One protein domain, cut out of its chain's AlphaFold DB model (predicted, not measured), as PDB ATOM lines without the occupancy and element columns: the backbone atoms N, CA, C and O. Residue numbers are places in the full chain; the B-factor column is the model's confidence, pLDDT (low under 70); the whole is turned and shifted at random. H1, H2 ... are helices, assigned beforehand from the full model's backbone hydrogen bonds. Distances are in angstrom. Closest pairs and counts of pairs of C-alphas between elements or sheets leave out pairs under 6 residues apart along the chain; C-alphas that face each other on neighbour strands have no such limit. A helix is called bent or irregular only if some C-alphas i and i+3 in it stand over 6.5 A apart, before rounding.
ATOM      1  N   VAL A   6     133.579 105.622  98.966       96.44
ATOM      2  CA  VAL A   6     134.583 106.683  99.151       96.44
ATOM      3  C   VAL A   6     134.708 107.514  97.882       96.44
ATOM      4  O   VAL A   6     134.775 108.743  97.957       96.44
ATOM      5  N   THR A   7     134.729 106.865  96.720       96.19
ATOM      6  CA  THR A   7     134.760 107.563  95.433       96.19
ATOM      7  C   THR A   7     133.499 108.403  95.225       96.19
ATOM      8  O   THR A   7     133.614 109.560  94.824       96.19
ATOM      9  N   ASP A   8     132.325 107.871  95.571       96.50
ATOM     10  CA  ASP A   8     131.057 108.605  95.498       96.50
ATOM     11  C   ASP A   8     131.101 109.886  96.343       96.50
ATOM     12  O   ASP A   8     130.856 110.974  95.830       96.50
ATOM     13  N   ARG A   9     131.573 109.807  97.594       95.69
ATOM     14  CA  ARG A   9     131.740 110.994  98.454       95.69
ATOM     15  C   ARG A   9     132.747 112.008  97.919       95.69
ATOM     16  O   ARG A   9     132.532 113.208  98.068       95.69
ATOM     17  N   ARG A  10     133.852 111.556  97.321       95.06
ATOM     18  CA  ARG A  10     134.882 112.450  96.759       95.06
ATOM     19  C   ARG A  10     134.372 113.241  95.559       95.06
ATOM     20  O   ARG A  10     134.803 114.373  95.371       95.06
ATOM     21  N   ILE A  11     133.487 112.646  94.765       95.06
ATOM     22  CA  ILE A  11     132.846 113.309  93.625       95.06
ATOM     23  C   ILE A  11     131.662 114.155  94.102       95.06
ATOM     24  O   ILE A  11     131.520 115.298  93.680       95.06
ATOM     25  N   GLY A  12     130.839 113.618  95.002       96.62
ATOM     26  CA  GLY A  12     129.641 114.273  95.513       96.62
ATOM     27  C   GLY A  12     129.947 115.542  96.301       96.62
ATOM     28  O   GLY A  12     129.270 116.538  96.104       96.62
ATOM     29  N   ALA A  13     131.000 115.566  97.122       96.62
ATOM     30  CA  ALA A  13     131.331 116.736  97.938       96.62
ATOM     31  C   ALA A  13     131.517 118.049  97.136       96.62
ATOM     32  O   ALA A  13     130.856 119.031  97.469       96.62
ATOM     33  N   PRO A  14     132.361 118.119  96.083       96.06
ATOM     34  CA  PRO A  14     132.479 119.335  95.276       96.06
ATOM     35  C   PRO A  14     131.228 119.626  94.433       96.06
ATOM     36  O   PRO A  14     130.966 120.787  94.130       96.06
ATOM     37  N   VAL A  15     130.452 118.603  94.055       96.81
ATOM     38  CA  VAL A  15     129.185 118.791  93.332       96.81
ATOM     39  C   VAL A  15     128.134 119.426  94.239       96.81
ATOM     40  O   VAL A  15     127.534 120.418  93.846       96.81
ATOM     41  N   GLU A  16     127.949 118.910  95.453       96.81
ATOM     42  CA  GLU A  16     127.026 119.468  96.449       96.81
ATOM     43  C   GLU A  16     127.429 120.890  96.842       96.81
ATOM     44  O   GLU A  16     126.576 121.767  96.889       96.81
ATOM     45  N   LEU A  17     128.732 121.166  96.998       96.81
ATOM     46  CA  LEU A  17     129.214 122.536  97.207       96.81
ATOM     47  C   LEU A  17     128.758 123.476  96.081       96.81
ATOM     48  O   LEU A  17     128.269 124.569  96.356       96.81
ATOM     49  N   ALA A  18     128.890 123.053  94.820       96.69
ATOM     50  CA  ALA A  18     128.434 123.846  93.685       96.69
ATOM     51  C   ALA A  18     126.906 124.009  93.679       96.69
ATOM     52  O   ALA A  18     126.421 125.113  93.450       96.69
ATOM     53  N   VAL A  19     126.153 122.932  93.940       96.88
ATOM     54  CA  VAL A  19     124.680 122.923  93.984       96.88
ATOM     55  C   VAL A  19     124.152 123.870  95.062       96.88
ATOM     56  O   VAL A  19     123.232 124.648  94.785       96.88
ATOM     57  N   ASP A  20     124.723 123.827  96.261       94.94
ATOM     58  CA  ASP A  20     124.340 124.684  97.381       94.94
ATOM     59  C   ASP A  20     124.655 126.151  97.088       94.94
ATOM     60  O   ASP A  20     123.805 127.024  97.294       94.94
ATOM     61  N   ASP A  21     125.840 126.415  96.533       95.75
ATOM     62  CA  ASP A  21     126.268 127.758  96.157       95.75
ATOM     63  C   ASP A  21     125.294 128.387  95.146       95.75
ATOM     64  O   ASP A  21     124.682 129.420  95.435       95.75
ATOM     65  N   VAL A  22     125.026 127.716  94.013       96.25
ATOM     66  CA  VAL A  22     124.107 128.240  92.980       96.25
ATOM     67  C   VAL A  22     122.659 128.371  93.469       96.25
ATOM     68  O   VAL A  22     121.922 129.251  93.013       96.25
ATOM     69  N   SER A  23     122.226 127.512  94.397       96.00
ATOM     70  CA  SER A  23     120.872 127.553  94.964       96.00
ATOM     71  C   SER A  23     120.688 128.749  95.899       96.00
ATOM     72  O   SER A  23     119.608 129.348  95.941       96.00
ATOM     73  N   GLY A  24     121.738 129.121  96.637       94.06
ATOM     74  CA  GLY A  24     121.719 130.209  97.612       94.06
ATOM     75  C   GLY A  24     121.823 131.612  97.009       94.06
ATOM     76  O   GLY A  24     121.326 132.566  97.610       94.06
ATOM     77  N   VAL A  25     122.413 131.761  95.817       94.12
ATOM     78  CA  VAL A  25     122.748 133.063  95.201       94.12
ATOM     79  C   VAL A  25     121.616 134.082  95.248       94.12
ATOM     80  O   VAL A  25     121.785 135.195  95.750       94.12
ATOM     81  N   ALA A  26     120.440 133.710  94.740       94.81
ATOM     82  CA  ALA A  26     119.322 134.640  94.591       94.81
ATOM     83  C   ALA A  26     118.753 135.126  95.932       94.81
ATOM     84  O   ALA A  26     117.983 136.089  95.968       94.81
ATOM     85  N   VAL A  27     119.084 134.441  97.031       95.06
ATOM     86  CA  VAL A  27     118.572 134.736  98.370       95.06
ATOM     87  C   VAL A  27     119.668 135.164  99.348       95.06
ATOM     88  O   VAL A  27     119.347 135.446 100.503       95.06
ATOM     89  N   LYS A  28     120.928 135.254  98.894       93.19
ATOM     90  CA  LYS A  28     122.084 135.635  99.715       93.19
ATOM     91  C   LYS A  28     121.789 136.954 100.444       93.19
ATOM     92  O   LYS A  28     121.272 137.901  99.852       93.19
ATOM     93  N   PHE A  29     122.058 136.968 101.751       93.38
ATOM     94  CA  PHE A  29     121.825 138.088 102.679       93.38
ATOM     95  C   PHE A  29     120.365 138.495 102.934       93.38
ATOM     96  O   PHE A  29     120.114 139.526 103.560       93.38
ATOM     97  N   ARG A  30     119.378 137.692 102.514       94.81
ATOM     98  CA  ARG A  30     117.974 137.936 102.872       94.81
ATOM     99  C   ARG A  30     117.591 137.225 104.173       94.81
ATOM    100  O   ARG A  30     117.959 136.064 104.356       94.81
ATOM    101  N   PRO A  31     116.803 137.860 105.061       95.62
ATOM    102  CA  PRO A  31     116.326 137.195 106.268       95.62
ATOM    103  C   PRO A  31     115.428 135.987 105.938       95.62
ATOM    104  O   PRO A  31     114.619 136.064 105.004       95.62
ATOM    105  N   PRO A  32     115.499 134.883 106.702       95.25
ATOM    106  CA  PRO A  32     114.577 133.761 106.545       95.25
ATOM    107  C   PRO A  32     113.106 134.205 106.584       95.25
ATOM    108  O   PRO A  32     112.729 135.066 107.376       95.25
ATOM    109  N   TYR A  41     117.460 126.747  90.736       96.69
ATOM    110  CA  TYR A  41     118.394 127.834  90.453       96.69
ATOM    111  C   TYR A  41     117.667 129.062  89.915       96.69
ATOM    112  O   TYR A  41     116.814 128.972  89.029       96.69
ATOM    113  N   ARG A  42     118.003 130.227  90.464       96.00
ATOM    114  CA  ARG A  42     117.353 131.503  90.160       96.00
ATOM    115  C   ARG A  42     118.417 132.549  89.875       96.00
ATOM    116  O   ARG A  42     119.447 132.572  90.536       96.00
ATOM    117  N   ALA A  43     118.144 133.418  88.909       95.69
ATOM    118  CA  ALA A  43     118.977 134.587  88.667       95.69
ATOM    119  C   ALA A  43     118.776 135.646  89.768       95.69
ATOM    120  O   ALA A  43     117.751 135.653  90.458       95.69
ATOM    121  N   GLY A  44     119.723 136.575  89.887       93.88
ATOM    122  CA  GLY A  44     119.649 137.727  90.782       93.88
ATOM    123  C   GLY A  44     120.703 137.689  91.884       93.88
ATOM    124  O   GLY A  44     121.882 137.455  91.624       93.88
ATOM    125  N   GLY A  45     120.277 137.983  93.112       93.25
ATOM    126  CA  GLY A  45     121.185 138.156  94.242       93.25
ATOM    127  C   GLY A  45     122.011 139.450  94.160       93.25
ATOM    128  O   GLY A  45     121.811 140.266  93.254       93.25
ATOM    129  N   PRO A  46     122.949 139.650  95.099       93.44
ATOM    130  CA  PRO A  46     123.716 140.893  95.239       93.44
ATOM    131  C   PRO A  46     124.543 141.275  94.005       93.44
ATOM    132  O   PRO A  46     124.798 142.453  93.768       93.44
ATOM    133  N   HIS A  47     124.944 140.281  93.210       93.62
ATOM    134  CA  HIS A  47     125.816 140.462  92.047       93.62
ATOM    135  C   HIS A  47     125.087 140.302  90.704       93.62
ATOM    136  O   HIS A  47     125.723 140.388  89.656       93.62
ATOM    137  N   GLY A  48     123.763 140.094  90.714       93.94
ATOM    138  CA  GLY A  48     122.966 139.961  89.491       93.94
ATOM    139  C   GLY A  48     123.379 138.774  88.615       93.94
ATOM    140  O   GLY A  48     123.431 138.910  87.394       93.94
ATOM    141  N   LEU A  49     123.699 137.639  89.238       96.00
ATOM    142  CA  LEU A  49     124.161 136.431  88.553       96.00
ATOM    143  C   LEU A  49     123.029 135.760  87.769       96.00
ATOM    144  O   LEU A  49     121.852 135.856  88.137       96.00
ATOM    145  N   ALA A  50     123.379 135.068  86.685       96.50
ATOM    146  CA  ALA A  50     122.427 134.232  85.960       96.50
ATOM    147  C   ALA A  50     122.088 132.960  86.758       96.50
ATOM    148  O   ALA A  50     122.815 132.544  87.658       96.50
ATOM    149  N   ALA A  51     120.965 132.317  86.428       96.50
ATOM    150  CA  ALA A  51     120.598 131.057  87.070       96.50
ATOM    151  C   ALA A  51     121.663 129.983  86.782       96.50
ATOM    152  O   ALA A  51     121.933 129.683  85.620       96.50
ATOM    153  N   GLY A  52     122.238 129.407  87.841       95.69
ATOM    154  CA  GLY A  52     123.297 128.398  87.746       95.69
ATOM    155  C   GLY A  52     124.723 128.961  87.714       95.69
ATOM    156  O   GLY A  52     125.662 128.179  87.624       95.69
ATOM    157  N   GLU A  53     124.910 130.281  87.797       96.69
ATOM    158  CA  GLU A  53     126.240 130.860  88.001       96.69
ATOM    159  C   GLU A  53     126.642 130.761  89.477       96.69
ATOM    160  O   GLU A  53     125.940 131.253  90.361       96.69
ATOM    161  N   CYS A  54     127.783 130.118  89.725       95.19
ATOM    162  CA  CYS A  54     128.376 129.988  91.052       95.19
ATOM    163  C   CYS A  54     129.015 131.307  91.517       95.19
ATOM    164  O   CYS A  54     129.306 132.189  90.702       95.19
ATOM    165  N   THR A  55     129.273 131.422  92.819       95.75
ATOM    166  CA  THR A  55     129.841 132.609  93.458       95.75
ATOM    167  C   THR A  55     131.358 132.540  93.668       95.75
ATOM    168  O   THR A  55     132.068 131.703  93.094       95.75
ATOM    169  N   ASP A  56     131.873 133.472  94.472       95.69
ATOM    170  CA  ASP A  56     133.237 133.467  94.984       95.69
ATOM    171  C   ASP A  56     133.583 132.180  95.734       95.69
ATOM    172  O   ASP A  56     134.689 131.667  95.556       95.69
ATOM    173  N   ASP A  57     132.628 131.615  96.474       95.38
ATOM    174  CA  ASP A  57     132.815 130.386  97.250       95.38
ATOM    175  C   ASP A  57     133.280 129.226  96.342       95.38
ATOM    176  O   ASP A  57     134.310 128.587  96.595       95.38
ATOM    177  N   MET A  58     132.593 129.009  95.212       96.62
ATOM    178  CA  MET A  58     132.985 127.980  94.245       96.62
ATOM    179  C   MET A  58     134.242 128.356  93.449       96.62
ATOM    180  O   MET A  58     135.061 127.486  93.149       96.62
ATOM    181  N   SER A  59     134.432 129.639  93.124       97.25
ATOM    182  CA  SER A  59     135.633 130.106  92.410       97.25
ATOM    183  C   SER A  59     136.904 129.817  93.223       97.25
ATOM    184  O   SER A  59     137.889 129.295  92.694       97.25
ATOM    185  N   MET A  60     136.864 130.077  94.533       97.19
ATOM    186  CA  MET A  60     137.952 129.759  95.460       97.19
ATOM    187  C   MET A  60     138.136 128.249  95.635       97.19
ATOM    188  O   MET A  60     139.272 127.771  95.638       97.19
ATOM    189  N   ALA A  61     137.047 127.480  95.728       97.56
ATOM    190  CA  ALA A  61     137.124 126.023  95.819       97.56
ATOM    191  C   ALA A  61     137.788 125.395  94.580       97.56
ATOM    192  O   ALA A  61     138.637 124.514  94.724       97.56
ATOM    193  N   LEU A  62     137.465 125.878  93.374       97.88
ATOM    194  CA  LEU A  62     138.105 125.442  92.129       97.88
ATOM    195  C   LEU A  62     139.594 125.792  92.100       97.88
ATOM    196  O   LEU A  62     140.409 124.932  91.778       97.88
ATOM    197  N   ALA A  63     139.961 127.017  92.481       98.00
ATOM    198  CA  ALA A  63     141.361 127.432  92.545       98.00
ATOM    199  C   ALA A  63     142.176 126.582  93.541       98.00
ATOM    200  O   ALA A  63     143.304 126.188  93.233       98.00
ATOM    201  N   LEU A  64     141.601 126.258  94.707       98.00
ATOM    202  CA  LEU A  64     142.203 125.344  95.682       98.00
ATOM    203  C   LEU A  64     142.355 123.931  95.106       98.00
ATOM    204  O   LEU A  64     143.435 123.350  95.204       98.00
ATOM    205  N   ALA A  65     141.294 123.378  94.517       97.44
ATOM    206  CA  ALA A  65     141.311 122.030  93.961       97.44
ATOM    207  C   ALA A  65     142.338 121.894  92.829       97.44
ATOM    208  O   ALA A  65     143.085 120.919  92.796       97.44
ATOM    209  N   ASP A  66     142.417 122.885  91.942       98.12
ATOM    210  CA  ASP A  66     143.361 122.907  90.826       98.12
ATOM    211  C   ASP A  66     144.815 123.041  91.323       98.12
ATOM    212  O   ASP A  66     145.697 122.297  90.886       98.12
ATOM    213  N   SER A  67     145.068 123.896  92.324       98.50
ATOM    214  CA  SER A  67     146.378 123.964  92.995       98.50
ATOM    215  C   SER A  67     146.769 122.615  93.602       98.50
ATOM    216  O   SER A  67     147.802 122.044  93.243       98.50
ATOM    217  N   ALA A  68     145.897 122.045  94.437       97.69
ATOM    218  CA  ALA A  68     146.144 120.782  95.125       97.69
ATOM    219  C   ALA A  68     146.369 119.616  94.151       97.69
ATOM    220  O   ALA A  68     147.236 118.773  94.384       97.69
ATOM    221  N   ALA A  69     145.619 119.576  93.048       97.62
ATOM    222  CA  ALA A  69     145.756 118.553  92.018       97.62
ATOM    223  C   ALA A  69     147.038 118.708  91.185       97.62
ATOM    224  O   ALA A  69     147.579 117.708  90.717       97.62
ATOM    225  N   THR A  70     147.524 119.938  90.996       98.19
ATOM    226  CA  THR A  70     148.693 120.218  90.150       98.19
ATOM    227  C   THR A  70     150.009 120.110  90.917       98.19
ATOM    228  O   THR A  70     150.965 119.517  90.420       98.19
ATOM    229  N   VAL A  71     150.077 120.706  92.110       98.19
ATOM    230  CA  VAL A  71     151.330 120.884  92.867       98.19
ATOM    231  C   VAL A  71     151.266 120.345  94.298       98.19
ATOM    232  O   VAL A  71     152.269 120.366  95.009       98.19
ATOM    233  N   GLY A  72     150.120 119.810  94.728       96.88
ATOM    234  CA  GLY A  72     149.915 119.367  96.105       96.88
ATOM    235  C   GLY A  72     149.668 120.537  97.060       96.88
ATOM    236  O   GLY A  72     149.082 121.551  96.693       96.88
ATOM    237  N   SER A  73     150.070 120.389  98.320       95.50
ATOM    238  CA  SER A  73     149.845 121.409  99.353       95.50
ATOM    239  C   SER A  73     150.875 122.543  99.273       95.50
ATOM    240  O   SER A  73     151.836 122.559 100.039       95.50
ATOM    241  N   ASP A  74     150.654 123.489  98.358       98.12
ATOM    242  CA  ASP A  74     151.461 124.704  98.190       98.12
ATOM    243  C   ASP A  74     150.598 125.964  98.381       98.12
ATOM    244  O   ASP A  74     149.808 126.353  97.518       98.12
ATOM    245  N   SER A  75     150.765 126.624  99.529       97.88
ATOM    246  CA  SER A  75     150.017 127.837  99.875       97.88
ATOM    247  C   SER A  75     150.346 129.031  98.972       97.88
ATOM    248  O   SER A  75     149.495 129.905  98.781       97.88
ATOM    249  N   ASP A  76     151.555 129.094  98.410       98.50
ATOM    250  CA  ASP A  76     151.950 130.189  97.527       98.50
ATOM    251  C   ASP A  76     151.282 130.029  96.156       98.50
ATOM    252  O   ASP A  76     150.771 131.006  95.605       98.50
ATOM    253  N   ASP A  77     151.256 128.815  95.593       98.62
ATOM    254  CA  ASP A  77     150.526 128.529  94.347       98.62
ATOM    255  C   ASP A  77     149.017 128.759  94.509       98.62
ATOM    256  O   ASP A  77     148.404 129.457  93.696       98.62
ATOM    257  N   GLN A  78     148.438 128.275  95.611       98.56
ATOM    258  CA  GLN A  78     147.037 128.513  95.956       98.56
ATOM    259  C   GLN A  78     146.723 130.017  96.003       98.56
ATOM    260  O   GLN A  78     145.775 130.485  95.366       98.56
ATOM    261  N   THR A  79     147.559 130.803  96.690       98.50
ATOM    262  CA  THR A  79     147.393 132.261  96.782       98.50
ATOM    263  C   THR A  79     147.522 132.930  95.414       98.50
ATOM    264  O   THR A  79     146.734 133.817  95.087       98.50
ATOM    265  N   ARG A  80     148.467 132.497  94.568       98.62
ATOM    266  CA  ARG A  80     148.602 133.018  93.196       98.62
ATOM    267  C   ARG A  80     147.348 132.766  92.363       98.62
ATOM    268  O   ARG A  80     146.952 133.649  91.607       98.62
ATOM    269  N   ARG A  81     146.690 131.613  92.513       98.62
ATOM    270  CA  ARG A  81     145.431 131.309  91.808       98.62
ATOM    271  C   ARG A  81     144.254 132.119  92.341       98.62
ATOM    272  O   ARG A  81     143.446 132.583  91.542       98.62
ATOM    273  N   TYR A  82     144.196 132.374  93.649       98.38
ATOM    274  CA  TYR A  82     143.227 133.314  94.220       98.38
ATOM    275  C   TYR A  82     143.422 134.734  93.683       98.38
ATOM    276  O   TYR A  82     142.454 135.391  93.311       98.38
ATOM    277  N   LEU A  83     144.670 135.192  93.566       98.12
ATOM    278  CA  LEU A  83     144.981 136.482  92.948       98.12
ATOM    279  C   LEU A  83     144.652 136.498  91.449       98.12
ATOM    280  O   LEU A  83     144.177 137.510  90.940       98.12
ATOM    281  N   ALA A  84     144.851 135.384  90.741       97.94
ATOM    282  CA  ALA A  84     144.443 135.258  89.345       97.94
ATOM    283  C   ALA A  84     142.919 135.366  89.195       97.94
ATOM    284  O   ALA A  84     142.451 136.095  88.319       97.94
ATOM    285  N   TRP A  85     142.145 134.715  90.068       98.06
ATOM    286  CA  TRP A  85     140.696 134.913  90.142       98.06
ATOM    287  C   TRP A  85     140.355 136.383  90.401       98.06
ATOM    288  O   TRP A  85     139.616 136.983  89.623       98.06
ATOM    289  N   TRP A  86     140.972 136.993  91.415       97.00
ATOM    290  CA  TRP A  86     140.737 138.388  91.786       97.00
ATOM    291  C   TRP A  86     140.998 139.375  90.637       97.00
ATOM    292  O   TRP A  86     140.185 140.258  90.374       97.00
ATOM    293  N   TRP A  87     142.114 139.225  89.921       97.00
ATOM    294  CA  TRP A  87     142.510 140.168  88.871       97.00
ATOM    295  C   TRP A  87     141.891 139.899  87.505       97.00
ATOM    296  O   TRP A  87     141.721 140.837  86.729       97.00
ATOM    297  N   THR A  88     141.597 138.640  87.179       97.06
ATOM    298  CA  THR A  88     141.226 138.250  85.806       97.06
ATOM    299  C   THR A  88     139.871 137.563  85.700       97.06
ATOM    300  O   THR A  88     139.394 137.347  84.590       97.06
ATOM    301  N   GLY A  89     139.246 137.209  86.826       96.62
ATOM    302  CA  GLY A  89     138.042 136.382  86.845       96.62
ATOM    303  C   GLY A  89     138.300 134.915  86.489       96.62
ATOM    304  O   GLY A  89     137.364 134.209  86.120       96.62
TER     305      GLY A  89
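Overview. This is residues 6 to 32 and 41 to 89 of the 101 residues of an uncharacterized protein of Actinobacteria bacterium (UniProt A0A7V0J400). Three helices fold back and forth as a loose zigzag: the long helix H1 makes an open V with H2, meeting the beginning of H2 through residues 17 to 21, and H3 folds back from the end of H2 as the arm of a second V. The first part of H1, residues 6 to 13, sticks out free, while the loop of residues 41 to 55 gathers by the other end of H1. The printed part has 76 residues with three named helices, in the order H1, H2, H3, and no named strand; the class is all helix. The whole is loose, with a radius of gyration of the C-alphas of 14.2 A, and its C-alphas span 39 by 35 by 20 A along the three main axes.

Along the chain. H1 takes residues 6 to 27, from C-alpha 6 at (134.583, 106.683, 99.151) to C-alpha 27 at (118.572, 134.736, 98.370), 32.3 A from first to last C-alpha. It has a kink of 28 degrees near residue 14 and is irregular near its end, where C-alphas 23 and 26 are 7.3 A apart. Residues 28 to 32 follow, then the cut, then residues 41 to 55 with no named element. H2, residues 56 to 71, begins with C-alpha 56 at (133.237, 133.467, 94.984) and is 22.1 A long. H3, residues 75 to 88, is 19.6 A long and ends with C-alpha 88 at (141.226, 138.250, 85.806).

Arrangement. H1 touches H2 with its residues 17 to 21 alone, and H2 touches H1 with residues 57 to 58 alone. Their closest C-alphas, those of Ala 18 and Met 58, are 6.2 A apart. The two run opposite ways at a shallow tilt of 28 degrees. H2 touches H3 with 14 pairs of C-alphas within 8 A, the closest being those of Ser 67 and Gln 78, 5.5 A apart. H2 and H3 run opposite ways at a steep tilt of 45 degrees, joined by a tight link of 3 residues. H1 and H3 are apart. In H2 and H3 every O i to N i+4 pair is within hydrogen-bond range; in H1 it is 15 of 18.

Size, cuts and confidence. The two C-alphas farthest apart, those of Pro 32 and Val 71, are 41.3 A from each other. Without residues 6 to 13, the body of 68 residues spans 39 by 25 by 20 A. Residues 33 to 40 are not printed, and C-alphas 32 and 41 are 17.6 A apart across this cut, which lies in the link from H1 to H2. The mean pLDDT of the printed part is 96.4, and no printed residue is under 70.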